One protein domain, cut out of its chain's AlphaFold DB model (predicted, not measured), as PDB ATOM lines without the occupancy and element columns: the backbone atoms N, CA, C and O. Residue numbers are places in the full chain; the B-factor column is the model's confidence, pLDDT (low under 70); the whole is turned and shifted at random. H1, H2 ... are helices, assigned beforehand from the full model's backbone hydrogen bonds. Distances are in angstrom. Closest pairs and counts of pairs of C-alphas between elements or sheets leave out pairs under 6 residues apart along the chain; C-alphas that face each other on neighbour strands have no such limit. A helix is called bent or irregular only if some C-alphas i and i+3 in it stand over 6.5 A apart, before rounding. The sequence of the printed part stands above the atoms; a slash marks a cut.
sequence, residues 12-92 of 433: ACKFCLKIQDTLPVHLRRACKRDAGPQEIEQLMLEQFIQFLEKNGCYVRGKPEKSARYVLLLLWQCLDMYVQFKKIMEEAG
ATOM      1  N   ALA A  12     118.488 136.828 132.892       91.38
ATOM      2  CA  ALA A  12     117.606 137.651 132.074       91.38
ATOM      3  C   ALA A  12     117.713 137.235 130.604       91.38
ATOM      4  O   ALA A  12     118.809 137.116 130.064       91.38
ATOM      5  N   CYS A  13     116.577 137.031 129.940       94.31
ATOM      6  CA  CYS A  13     116.559 136.689 128.522       94.31
ATOM      7  C   CYS A  13     116.972 137.888 127.658       94.31
ATOM      8  O   CYS A  13     116.318 138.924 127.720       94.31
ATOM      9  N   LYS A  14     117.977 137.747 126.778       92.19
ATOM     10  CA  LYS A  14     118.422 138.853 125.898       92.19
ATOM     11  C   LYS A  14     117.361 139.370 124.918       92.19
ATOM     12  O   LYS A  14     117.508 140.470 124.406       92.19
ATOM     13  N   PHE A  15     116.317 138.585 124.642       94.75
ATOM     14  CA  PHE A  15     115.284 138.935 123.659       94.75
ATOM     15  C   PHE A  15     114.106 139.697 124.269       94.75
ATOM     16  O   PHE A  15     113.623 140.647 123.668       94.75
ATOM     17  N   CYS A  16     113.631 139.293 125.452       96.06
ATOM     18  CA  CYS A  16     112.490 139.946 126.110       96.06
ATOM     19  C   CYS A  16     112.853 140.685 127.403       96.06
ATOM     20  O   CYS A  16     111.971 141.255 128.038       96.06
ATOM     21  N   LEU A  17     114.120 140.619 127.824       93.62
ATOM     22  CA  LEU A  17     114.677 141.223 129.038       93.62
ATOM     23  C   LEU A  17     114.014 140.783 130.356       93.62
ATOM     24  O   LEU A  17     114.330 141.315 131.418       93.62
ATOM     25  N   LYS A  18     113.137 139.772 130.329       93.31
ATOM     26  CA  LYS A  18     112.523 139.210 131.536       93.31
ATOM     27  C   LYS A  18     113.504 138.285 132.250       93.31
ATOM     28  O   LYS A  18     114.167 137.460 131.619       93.31
ATOM     29  N   ILE A  19     113.539 138.389 133.574       91.88
ATOM     30  CA  ILE A  19     114.255 137.476 134.470       91.88
ATOM     31  C   ILE A  19     113.544 136.120 134.452       91.88
ATOM     32  O   ILE A  19     112.315 136.080 134.517       91.88
ATOM     33  N   GLN A  20     114.290 135.025 134.303       91.75
ATOM     34  CA  GLN A  20     113.733 133.677 134.184       91.75
ATOM     35  C   GLN A  20     114.420 132.699 135.135       91.75
ATOM     36  O   GLN A  20     115.644 132.698 135.265       91.75
ATOM     37  N   ASP A  21     113.624 131.803 135.718       87.56
ATOM     38  CA  ASP A  21     114.109 130.706 136.563       87.56
ATOM     39  C   ASP A  21     114.915 129.683 135.757       87.56
ATOM     40  O   ASP A  21     115.844 129.059 136.261       87.56
ATOM     41  N   THR A  22     114.519 129.477 134.497       91.69
ATOM     42  CA  THR A  22     115.147 128.538 133.562       91.69
ATOM     43  C   THR A  22     115.177 129.144 132.163       91.69
ATOM     44  O   THR A  22     114.270 128.979 131.346       91.69
ATOM     45  N   LEU A  23     116.258 129.860 131.868       92.00
ATOM     46  CA  LEU A  23     116.447 130.535 130.586       92.00
ATOM     47  C   LEU A  23     116.289 129.610 129.351       92.00
ATOM     48  O   LEU A  23     115.607 130.027 128.414       92.00
ATOM     49  N   PRO A  24     116.764 128.345 129.336       94.38
ATOM     50  CA  PRO A  24     116.548 127.449 128.193       94.38
ATOM     51  C   PRO A  24     115.074 127.108 127.940       94.38
ATOM     52  O   PRO A  24     114.657 126.945 126.794       94.38
ATOM     53  N   VAL A  25     114.276 126.974 129.004       95.75
ATOM     54  CA  VAL A  25     112.838 126.676 128.898       95.75
ATOM     55  C   VAL A  25     112.100 127.900 128.375       95.75
ATOM     56  O   VAL A  25     111.242 127.784 127.504       95.75
ATOM     57  N   HIS A  26     112.471 129.080 128.867       96.69
ATOM     58  CA  HIS A  26     111.919 130.335 128.387       96.69
ATOM     59  C   HIS A  26     112.229 130.584 126.905       96.69
ATOM     60  O   HIS A  26     111.331 130.955 126.150       96.69
ATOM     61  N   LEU A  27     113.472 130.346 126.471       96.31
ATOM     62  CA  LEU A  27     113.852 130.468 125.062       96.31
ATOM     63  C   LEU A  27     112.987 129.548 124.191       96.31
ATOM     64  O   LEU A  27     112.364 130.042 123.258       96.31
ATOM     65  N   ARG A  28     112.822 128.274 124.574       96.88
ATOM     66  CA  ARG A  28     111.966 127.314 123.847       96.88
ATOM     67  C   ARG A  28     110.490 127.697 123.803       96.88
ATOM     68  O   ARG A  28     109.814 127.412 122.826       96.88
ATOM     69  N   ARG A  29     109.951 128.279 124.875       96.81
ATOM     70  CA  ARG A  29     108.497 128.498 124.999       96.81
ATOM     71  C   ARG A  29     108.037 129.876 124.545       96.81
ATOM     72  O   ARG A  29     106.909 130.011 124.085       96.81
ATOM     73  N   ALA A  30     108.876 130.896 124.698       97.38
ATOM     74  CA  ALA A  30     108.466 132.284 124.521       97.38
ATOM     75  C   ALA A  30     109.241 132.989 123.404       97.38
ATOM     76  O   ALA A  30     108.622 133.424 122.435       97.38
ATOM     77  N   CYS A  31     110.566 133.103 123.533       97.31
ATOM     78  CA  CYS A  31     111.364 134.018 122.704       97.31
ATOM     79  C   CYS A  31     111.953 133.410 121.428       97.31
ATOM     80  O   CYS A  31     112.279 134.152 120.507       97.31
ATOM     81  N   LYS A  32     112.133 132.091 121.384       97.06
ATOM     82  CA  LYS A  32     112.811 131.357 120.310       97.06
ATOM     83  C   LYS A  32     112.138 129.992 120.114       97.06
ATOM     84  O   LYS A  32     112.765 128.951 120.281       97.06
ATOM     85  N   ARG A  33     110.832 130.008 119.817       96.88
ATOM     86  CA  ARG A  33     110.004 128.787 119.720       96.88
ATOM     87  C   ARG A  33     110.453 127.843 118.612       96.88
ATOM     88  O   ARG A  33     110.414 126.635 118.808       96.88
ATOM     89  N   ASP A  34     110.935 128.407 117.511       97.06
ATOM     90  CA  ASP A  34     111.342 127.650 116.324       97.06
ATOM     91  C   ASP A  34     112.846 127.329 116.307       97.06
ATOM     92  O   ASP A  34     113.345 126.718 115.366       97.06
ATOM     93  N   ALA A  35     113.586 127.737 117.346       96.38
ATOM     94  CA  ALA A  35     115.017 127.486 117.436       96.38
ATOM     95  C   ALA A  35     115.294 126.027 117.813       96.38
ATOM     96  O   ALA A  35     114.758 125.500 118.795       96.38
ATOM     97  N   GLY A  36     116.191 125.389 117.063       96.19
ATOM     98  CA  GLY A  36     116.670 124.047 117.382       96.19
ATOM     99  C   GLY A  36     117.445 124.003 118.713       96.19
ATOM    100  O   GLY A  36     117.932 125.034 119.188       96.19
ATOM    101  N   PRO A  37     117.626 122.815 119.323       93.81
ATOM    102  CA  PRO A  37     118.355 122.673 120.589       93.81
ATOM    103  C   PRO A  37     119.767 123.280 120.560       93.81
ATOM    104  O   PRO A  37     120.154 123.968 121.501       93.81
ATOM    105  N   GLN A  38     120.487 123.091 119.450       92.88
ATOM    106  CA  GLN A  38     121.840 123.614 119.235       92.88
ATOM    107  C   GLN A  38     121.869 125.149 119.194       92.88
ATOM    108  O   GLN A  38     122.735 125.765 119.810       92.88
ATOM    109  N   GLU A  39     120.890 125.780 118.535       95.69
ATOM    110  CA  GLU A  39     120.766 127.243 118.516       95.69
ATOM    111  C   GLU A  39     120.498 127.771 119.932       95.69
ATOM    112  O   GLU A  39     121.097 128.756 120.356       95.69
ATOM    113  N   ILE A  40     119.649 127.095 120.714       96.12
ATOM    114  CA  ILE A  40     119.368 127.507 122.096       96.12
ATOM    115  C   ILE A  40     120.596 127.371 122.997       96.12
ATOM    116  O   ILE A  40     120.850 128.270 123.799       96.12
ATOM    117  N   GLU A  41     121.376 126.300 122.865       90.88
ATOM    118  CA  GLU A  41     122.642 126.146 123.590       90.88
ATOM    119  C   GLU A  41     123.651 127.235 123.218       90.88
ATOM    120  O   GLU A  41     124.256 127.844 124.102       90.88
ATOM    121  N   GLN A  42     123.772 127.555 121.930       93.25
ATOM    122  CA  GLN A  42     124.636 128.635 121.463       93.25
ATOM    123  C   GLN A  42     124.196 129.997 122.022       93.25
ATOM    124  O   GLN A  42     125.022 130.764 122.516       93.25
ATOM    125  N   LEU A  43     122.892 130.282 122.036       93.44
ATOM    126  CA  LEU A  43     122.341 131.518 122.597       93.44
ATOM    127  C   LEU A  43     122.552 131.631 124.113       93.44
ATOM    128  O   LEU A  43     122.777 132.735 124.618       93.44
ATOM    129  N   MET A  44     122.479 130.510 124.833       92.44
ATOM    130  CA  MET A  44     122.808 130.430 126.259       92.44
ATOM    131  C   MET A  44     124.291 130.722 126.498       92.44
ATOM    132  O   MET A  44     124.626 131.525 127.370       92.44
ATOM    133  N   LEU A  45     125.172 130.104 125.705       88.88
ATOM    134  CA  LEU A  45     126.616 130.294 125.797       88.88
ATOM    135  C   LEU A  45     127.008 131.746 125.505       88.88
ATOM    136  O   LEU A  45     127.773 132.339 126.260       88.88
ATOM    137  N   GLU A  46     126.436 132.350 124.464       89.81
ATOM    138  CA  GLU A  46     126.650 133.762 124.144       89.81
ATOM    139  C   GLU A  46     126.225 134.691 125.284       89.81
ATOM    140  O   GLU A  46     126.973 135.601 125.636       89.81
ATOM    141  N   GLN A  47     125.046 134.467 125.882       88.69
ATOM    142  CA  GLN A  47     124.591 135.271 127.022       88.69
ATOM    143  C   GLN A  47     125.507 135.108 128.233       88.69
ATOM    144  O   GLN A  47     125.783 136.081 128.934       88.69
ATOM    145  N   PHE A  48     126.003 133.896 128.470       84.81
ATOM    146  CA  PHE A  48     126.940 133.641 129.552       84.81
ATOM    147  C   PHE A  48     128.288 134.334 129.316       84.81
ATOM    148  O   PHE A  48     128.812 134.975 130.223       84.81
ATOM    149  N   ILE A  49     128.819 134.294 128.092       84.12
ATOM    150  CA  ILE A  49     130.046 135.013 127.726       84.12
ATOM    151  C   ILE A  49     129.854 136.521 127.904       84.12
ATOM    152  O   ILE A  49     130.678 137.158 128.551       84.12
ATOM    153  N   GLN A  50     128.746 137.088 127.420       83.19
ATOM    154  CA  GLN A  50     128.436 138.511 127.607       83.19
ATOM    155  C   GLN A  50     128.321 138.889 129.089       83.19
ATOM    156  O   GLN A  50     128.769 139.961 129.498       83.19
ATOM    157  N   PHE A  51     127.750 138.007 129.912       84.00
ATOM    158  CA  PHE A  51     127.719 138.187 131.359       84.00
ATOM    159  C   PHE A  51     129.138 138.225 131.944       84.00
ATOM    160  O   PHE A  51     129.445 139.120 132.730       84.00
ATOM    161  N   LEU A  52     130.021 137.307 131.550       81.50
ATOM    162  CA  LEU A  52     131.411 137.298 132.015       81.50
ATOM    163  C   LEU A  52     132.195 138.530 131.541       81.50
ATOM    164  O   LEU A  52     132.955 139.093 132.328       81.50
ATOM    165  N   GLU A  53     131.980 138.980 130.303       84.00
ATOM    166  CA  GLU A  53     132.575 140.205 129.745       84.00
ATOM    167  C   GLU A  53     132.162 141.433 130.553       84.00
ATOM    168  O   GLU A  53     133.009 142.205 130.999       84.00
ATOM    169  N   LYS A  54     130.860 141.570 130.827       80.56
ATOM    170  CA  LYS A  54     130.317 142.689 131.605       80.56
ATOM    171  C   LYS A  54     130.865 142.741 133.035       80.56
ATOM    172  O   LYS A  54     131.003 143.824 133.591       80.56
ATOM    173  N   ASN A  55     131.181 141.588 133.624       78.94
ATOM    174  CA  ASN A  55     131.749 141.494 134.971       78.94
ATOM    175  C   ASN A  55     133.291 141.497 134.983       78.94
ATOM    176  O   ASN A  55     133.888 141.210 136.018       78.94
ATOM    177  N   GLY A  56     133.953 141.765 133.849       81.69
ATOM    178  CA  GLY A  56     135.419 141.789 133.752       81.69
ATOM    179  C   GLY A  56     136.090 140.427 133.972       81.69
ATOM    180  O   GLY A  56     137.299 140.351 134.163       81.69
ATOM    181  N   CYS A  57     135.311 139.342 133.948       73.88
ATOM    182  CA  CYS A  57     135.785 137.972 134.138       73.88
ATOM    183  C   CYS A  57     136.279 137.336 132.827       73.88
ATOM    184  O   CYS A  57     136.927 136.293 132.856       73.88
ATOM    185  N   TYR A  58     135.972 137.946 131.678       81.00
ATOM    186  CA  TYR A  58     136.397 137.501 130.352       81.00
ATOM    187  C   TYR A  58     136.675 138.705 129.438       81.00
ATOM    188  O   TYR A  58     135.954 139.697 129.492       81.00
ATOM    189  N   VAL A  59     137.713 138.632 128.595       69.12
ATOM    190  CA  VAL A  59     138.062 139.676 127.611       69.12
ATOM    191  C   VAL A  59     138.199 139.030 126.235       69.12
ATOM    192  O   VAL A  59     139.078 138.188 126.027       69.12
ATOM    193  N   ARG A  60     137.336 139.422 125.292       70.81
ATOM    194  CA  ARG A  60     137.344 138.919 123.911       70.81
ATOM    195  C   ARG A  60     138.601 139.402 123.175       70.81
ATOM    196  O   ARG A  60     138.964 140.569 123.284       70.81
ATOM    197  N   GLY A  61     139.259 138.516 122.422       62.19
ATOM    198  CA  GLY A  61     140.393 138.877 121.554       62.19
ATOM    199  C   GLY A  61     141.803 138.608 122.101       62.19
ATOM    200  O   GLY A  61     142.775 138.964 121.441       62.19
ATOM    201  N   LYS A  62     141.964 137.952 123.260       49.88
ATOM    202  CA  LYS A  62     143.273 137.372 123.636       49.88
ATOM    203  C   LYS A  62     143.561 136.110 122.795       49.88
ATOM    204  O   LYS A  62     142.622 135.368 122.508       49.88
ATOM    205  N   PRO A  63     144.821 135.852 122.388       37.38
ATOM    206  CA  PRO A  63     145.148 134.889 121.331       37.38
ATOM    207  C   PRO A  63     144.607 133.464 121.568       37.38
ATOM    208  O   PRO A  63     144.715 132.887 122.658       37.38
ATOM    209  N   GLU A  64     144.057 132.900 120.485       40.66
ATOM    210  CA  GLU A  64     143.185 131.712 120.392       40.66
ATOM    211  C   GLU A  64     143.742 130.396 120.951       40.66
ATOM    212  O   GLU A  64     142.971 129.472 121.214       40.66
ATOM    213  N   LYS A  65     145.051 130.289 121.205       38.72
ATOM    214  CA  LYS A  65     145.645 129.053 121.750       38.72
ATOM    215  C   LYS A  65     145.212 128.759 123.194       38.72
ATOM    216  O   LYS A  65     145.316 127.621 123.639       38.72
ATOM    217  N   SER A  66     144.683 129.755 123.909       42.69
ATOM    218  CA  SER A  66     144.211 129.615 125.293       42.69
ATOM    219  C   SER A  66     142.694 129.402 125.411       42.69
ATOM    220  O   SER A  66     142.251 128.621 126.247       42.69
ATOM    221  N   ALA A  67     141.876 130.026 124.559       37.00
ATOM    222  CA  ALA A  67     140.429 130.112 124.773       37.00
ATOM    223  C   ALA A  67     139.675 128.795 124.518       37.00
ATOM    224  O   ALA A  67     138.822 128.421 125.323       37.00
ATOM    225  N   ARG A  68     140.014 128.040 123.459       39.44
ATOM    226  CA  ARG A  68     139.402 126.715 123.216       39.44
ATOM    227  C   ARG A  68     139.772 125.709 124.304       39.44
ATOM    228  O   ARG A  68     138.918 124.940 124.731       39.44
ATOM    229  N   TYR A  69     141.012 125.758 124.787       37.19
ATOM    230  CA  TYR A  69     141.491 124.885 125.858       37.19
ATOM    231  C   TYR A  69     140.853 125.240 127.205       37.19
ATOM    232  O   TYR A  69     140.434 124.345 127.929       37.19
ATOM    233  N   VAL A  70     140.715 126.532 127.517       40.22
ATOM    234  CA  VAL A  70     140.083 127.021 128.751       40.22
ATOM    235  C   VAL A  70     138.571 126.777 128.752       40.22
ATOM    236  O   VAL A  70     138.038 126.419 129.793       40.22
ATOM    237  N   LEU A  71     137.873 126.883 127.616       41.38
ATOM    238  CA  LEU A  71     136.433 126.595 127.531       41.38
ATOM    239  C   LEU A  71     136.122 125.090 127.588       41.38
ATOM    240  O   LEU A  71     135.183 124.707 128.283       41.38
ATOM    241  N   LEU A  72     136.935 124.233 126.954       41.06
ATOM    242  CA  LEU A  72     136.850 122.772 127.124       41.06
ATOM    243  C   LEU A  72     137.188 122.350 128.562       41.06
ATOM    244  O   LEU A  72     136.472 121.533 129.134       41.06
ATOM    245  N   LEU A  73     138.216 122.955 129.172       38.12
ATOM    246  CA  LEU A  73     138.561 122.748 130.582       38.12
ATOM    247  C   LEU A  73     137.458 123.242 131.522       38.12
ATOM    248  O   LEU A  73     137.174 122.564 132.495       38.12
ATOM    249  N   LEU A  74     136.812 124.380 131.256       42.25
ATOM    250  CA  LEU A  74     135.728 124.902 132.095       42.25
ATOM    251  C   LEU A  74     134.440 124.093 131.944       42.25
ATOM    252  O   LEU A  74     133.746 123.909 132.937       42.25
ATOM    253  N   TRP A  75     134.140 123.573 130.753       39.72
ATOM    254  CA  TRP A  75     132.986 122.699 130.525       39.72
ATOM    255  C   TRP A  75     133.188 121.319 131.171       39.72
ATOM    256  O   TRP A  75     132.315 120.854 131.899       39.72
ATOM    257  N   GLN A  76     134.381 120.726 131.040       39.12
ATOM    258  CA  GLN A  76     134.755 119.496 131.753       39.12
ATOM    259  C   GLN A  76     134.854 119.710 133.271       39.12
ATOM    260  O   GLN A  76     134.439 118.847 134.041       39.12
ATOM    261  N   CYS A  77     135.335 120.872 133.726       36.84
ATOM    262  CA  CYS A  77     135.317 121.247 135.138       36.84
ATOM    263  C   CYS A  77     133.900 121.518 135.647       36.84
ATOM    264  O   CYS A  77     133.667 121.274 136.819       36.84
ATOM    265  N   LEU A  78     132.960 121.991 134.823       42.50
ATOM    266  CA  LEU A  78     131.549 122.155 135.190       42.50
ATOM    267  C   LEU A  78     130.861 120.799 135.349       42.50
ATOM    268  O   LEU A  78     130.176 120.601 136.345       42.50
ATOM    269  N   ASP A  79     131.103 119.855 134.441       38.16
ATOM    270  CA  ASP A  79     130.579 118.490 134.551       38.16
ATOM    271  C   ASP A  79     131.181 117.758 135.757       38.16
ATOM    272  O   ASP A  79     130.465 117.181 136.578       38.16
ATOM    273  N   MET A  80     132.498 117.878 135.948       37.12
ATOM    274  CA  MET A  80     133.185 117.347 137.122       37.12
ATOM    275  C   MET A  80     132.729 118.051 138.407       37.12
ATOM    276  O   MET A  80     132.539 117.386 139.413       37.12
ATOM    277  N   TYR A  81     132.480 119.365 138.397       40.12
ATOM    278  CA  TYR A  81     131.974 120.127 139.545       40.12
ATOM    279  C   TYR A  81     130.528 119.761 139.887       40.12
ATOM    280  O   TYR A  81     130.194 119.684 141.063       40.12
ATOM    281  N   VAL A  82     129.674 119.488 138.898       42.91
ATOM    282  CA  VAL A  82     128.299 119.011 139.110       42.91
ATOM    283  C   VAL A  82     128.305 117.600 139.704       42.91
ATOM    284  O   VAL A  82     127.579 117.353 140.666       42.91
ATOM    285  N   GLN A  83     129.171 116.705 139.217       40.31
ATOM    286  CA  GLN A  83     129.356 115.362 139.786       40.31
ATOM    287  C   GLN A  83     129.957 115.417 141.201       40.31
ATOM    288  O   GLN A  83     129.455 114.776 142.121       40.31
ATOM    289  N   PHE A  84     130.978 116.249 141.417       36.41
ATOM    290  CA  PHE A  84     131.651 116.412 142.706       36.41
ATOM    291  C   PHE A  84     130.747 117.087 143.742       36.41
ATOM    292  O   PHE A  84     130.743 116.698 144.905       36.41
ATOM    293  N   LYS A  85     129.926 118.056 143.327       40.81
ATOM    294  CA  LYS A  85     128.904 118.679 144.171       40.81
ATOM    295  C   LYS A  85     127.830 117.671 144.566       40.81
ATOM    296  O   LYS A  85     127.462 117.649 145.728       40.81
ATOM    297  N   LYS A  86     127.389 116.808 143.649       43.53
ATOM    298  CA  LYS A  86     126.420 115.746 143.948       43.53
ATOM    299  C   LYS A  86     126.971 114.741 144.969       43.53
ATOM    300  O   LYS A  86     126.294 114.440 145.942       43.53
ATOM    301  N   ILE A  87     128.236 114.339 144.821       39.78
ATOM    302  CA  ILE A  87     128.949 113.474 145.778       39.78
ATOM    303  C   ILE A  87     129.141 114.172 147.141       39.78
ATOM    304  O   ILE A  87     128.996 113.550 148.188       39.78
ATOM    305  N   MET A  88     129.428 115.477 147.156       38.16
ATOM    306  CA  MET A  88     129.599 116.274 148.384       38.16
ATOM    307  C   MET A  88     128.270 116.581 149.098       38.16
ATOM    308  O   MET A  88     128.249 116.665 150.329       38.16
ATOM    309  N   GLU A  89     127.172 116.715 148.346       43.69
ATOM    310  CA  GLU A  89     125.798 116.850 148.852       43.69
ATOM    311  C   GLU A  89     125.315 115.521 149.449       43.69
ATOM    312  O   GLU A  89     124.753 115.517 150.543       43.69
ATOM    313  N   GLU A  90     125.619 114.397 148.794       41.88
ATOM    314  CA  GLU A  90     125.353 113.041 149.294       41.88
ATOM    315  C   GLU A  90     126.213 112.689 150.527       41.88
ATOM    316  O   GLU A  90     125.769 111.930 151.388       41.88
ATOM    317  N   ALA A  91     127.399 113.297 150.674       36.59
ATOM    318  CA  ALA A  91     128.303 113.112 151.817       36.59
ATOM    319  C   ALA A  91     128.183 114.181 152.934       36.59
ATOM    320  O   ALA A  91     128.880 114.092 153.945       36.59
ATOM    321  N   GLY A  92     127.333 115.207 152.784       31.44
ATOM    322  CA  GLY A  92     127.074 116.224 153.819       31.44
ATOM    323  C   GLY A  92     128.196 117.249 154.086       31.44
ATOM    324  O   GLY A  92     128.162 117.950 155.101       31.44
TER     325      GLY A  92
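AT A GLANCE: This is residues 12 to 92 of the 433 residues of an uncharacterized protein of Xenopus tropicalis (UniProt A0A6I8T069). A small head, made of the loop at residues 12 to 22, the short helix H1 and most of the longer helix H2, is followed by a long link and a lone helix, H3, which sticks out as a free arm with no other helix beside it. H1 and H2 meet at a steep angle. The printed part has 81 residues, with three named helices in the order H1, H2, H3 and no named strand; the class is all helix. It is loose, with a radius of gyration of the C-alphas of 15.4 A, and spans 40 by 37 by 24 A.

HOW THE PARTS SIT: H1, residues 23 to 31, and H2, residues 37 to 54, touch; their closest C-alphas are those of Pro 24 and Ile 40, 6.7 A apart. H2 touches H1 with residues 40 to 44 alone. They stand at a steep tilt of 66 degrees and run opposite ways. H3, residues 67 to 90, is apart from H1 and from H2. Every O i to N i+4 pair is within hydrogen-bond range in H2 and H3, and 4 of 5 are in H1.

IN THESE COORDINATES: H1 begins at C-alpha 23, (116.447, 130.535, 130.586), and is irregular, but only just: C-alphas 28 and 31 are 6.8 A apart. H2 is 25.8 A long from first to last C-alpha. H3, the longest helix, measures 33.5 A and ends at C-alpha 90, (125.353, 113.041, 149.294).

THE WHOLE: The two C-alphas farthest apart, those of Asp 34 and Gly 92, are 42.2 A apart. The printed part has no cut. The link from H1 to H2 is tight; that from H2 to H3, residues 55 to 66, is long. Residues 51 to 56, of which 51 to 54 belong to H2, and residues 61 to 92, of which 67 to 90 belong to H3, stand free. The mean pLDDT of the printed part is 70.6; residue 59 and residues 61 to 92 are under 70.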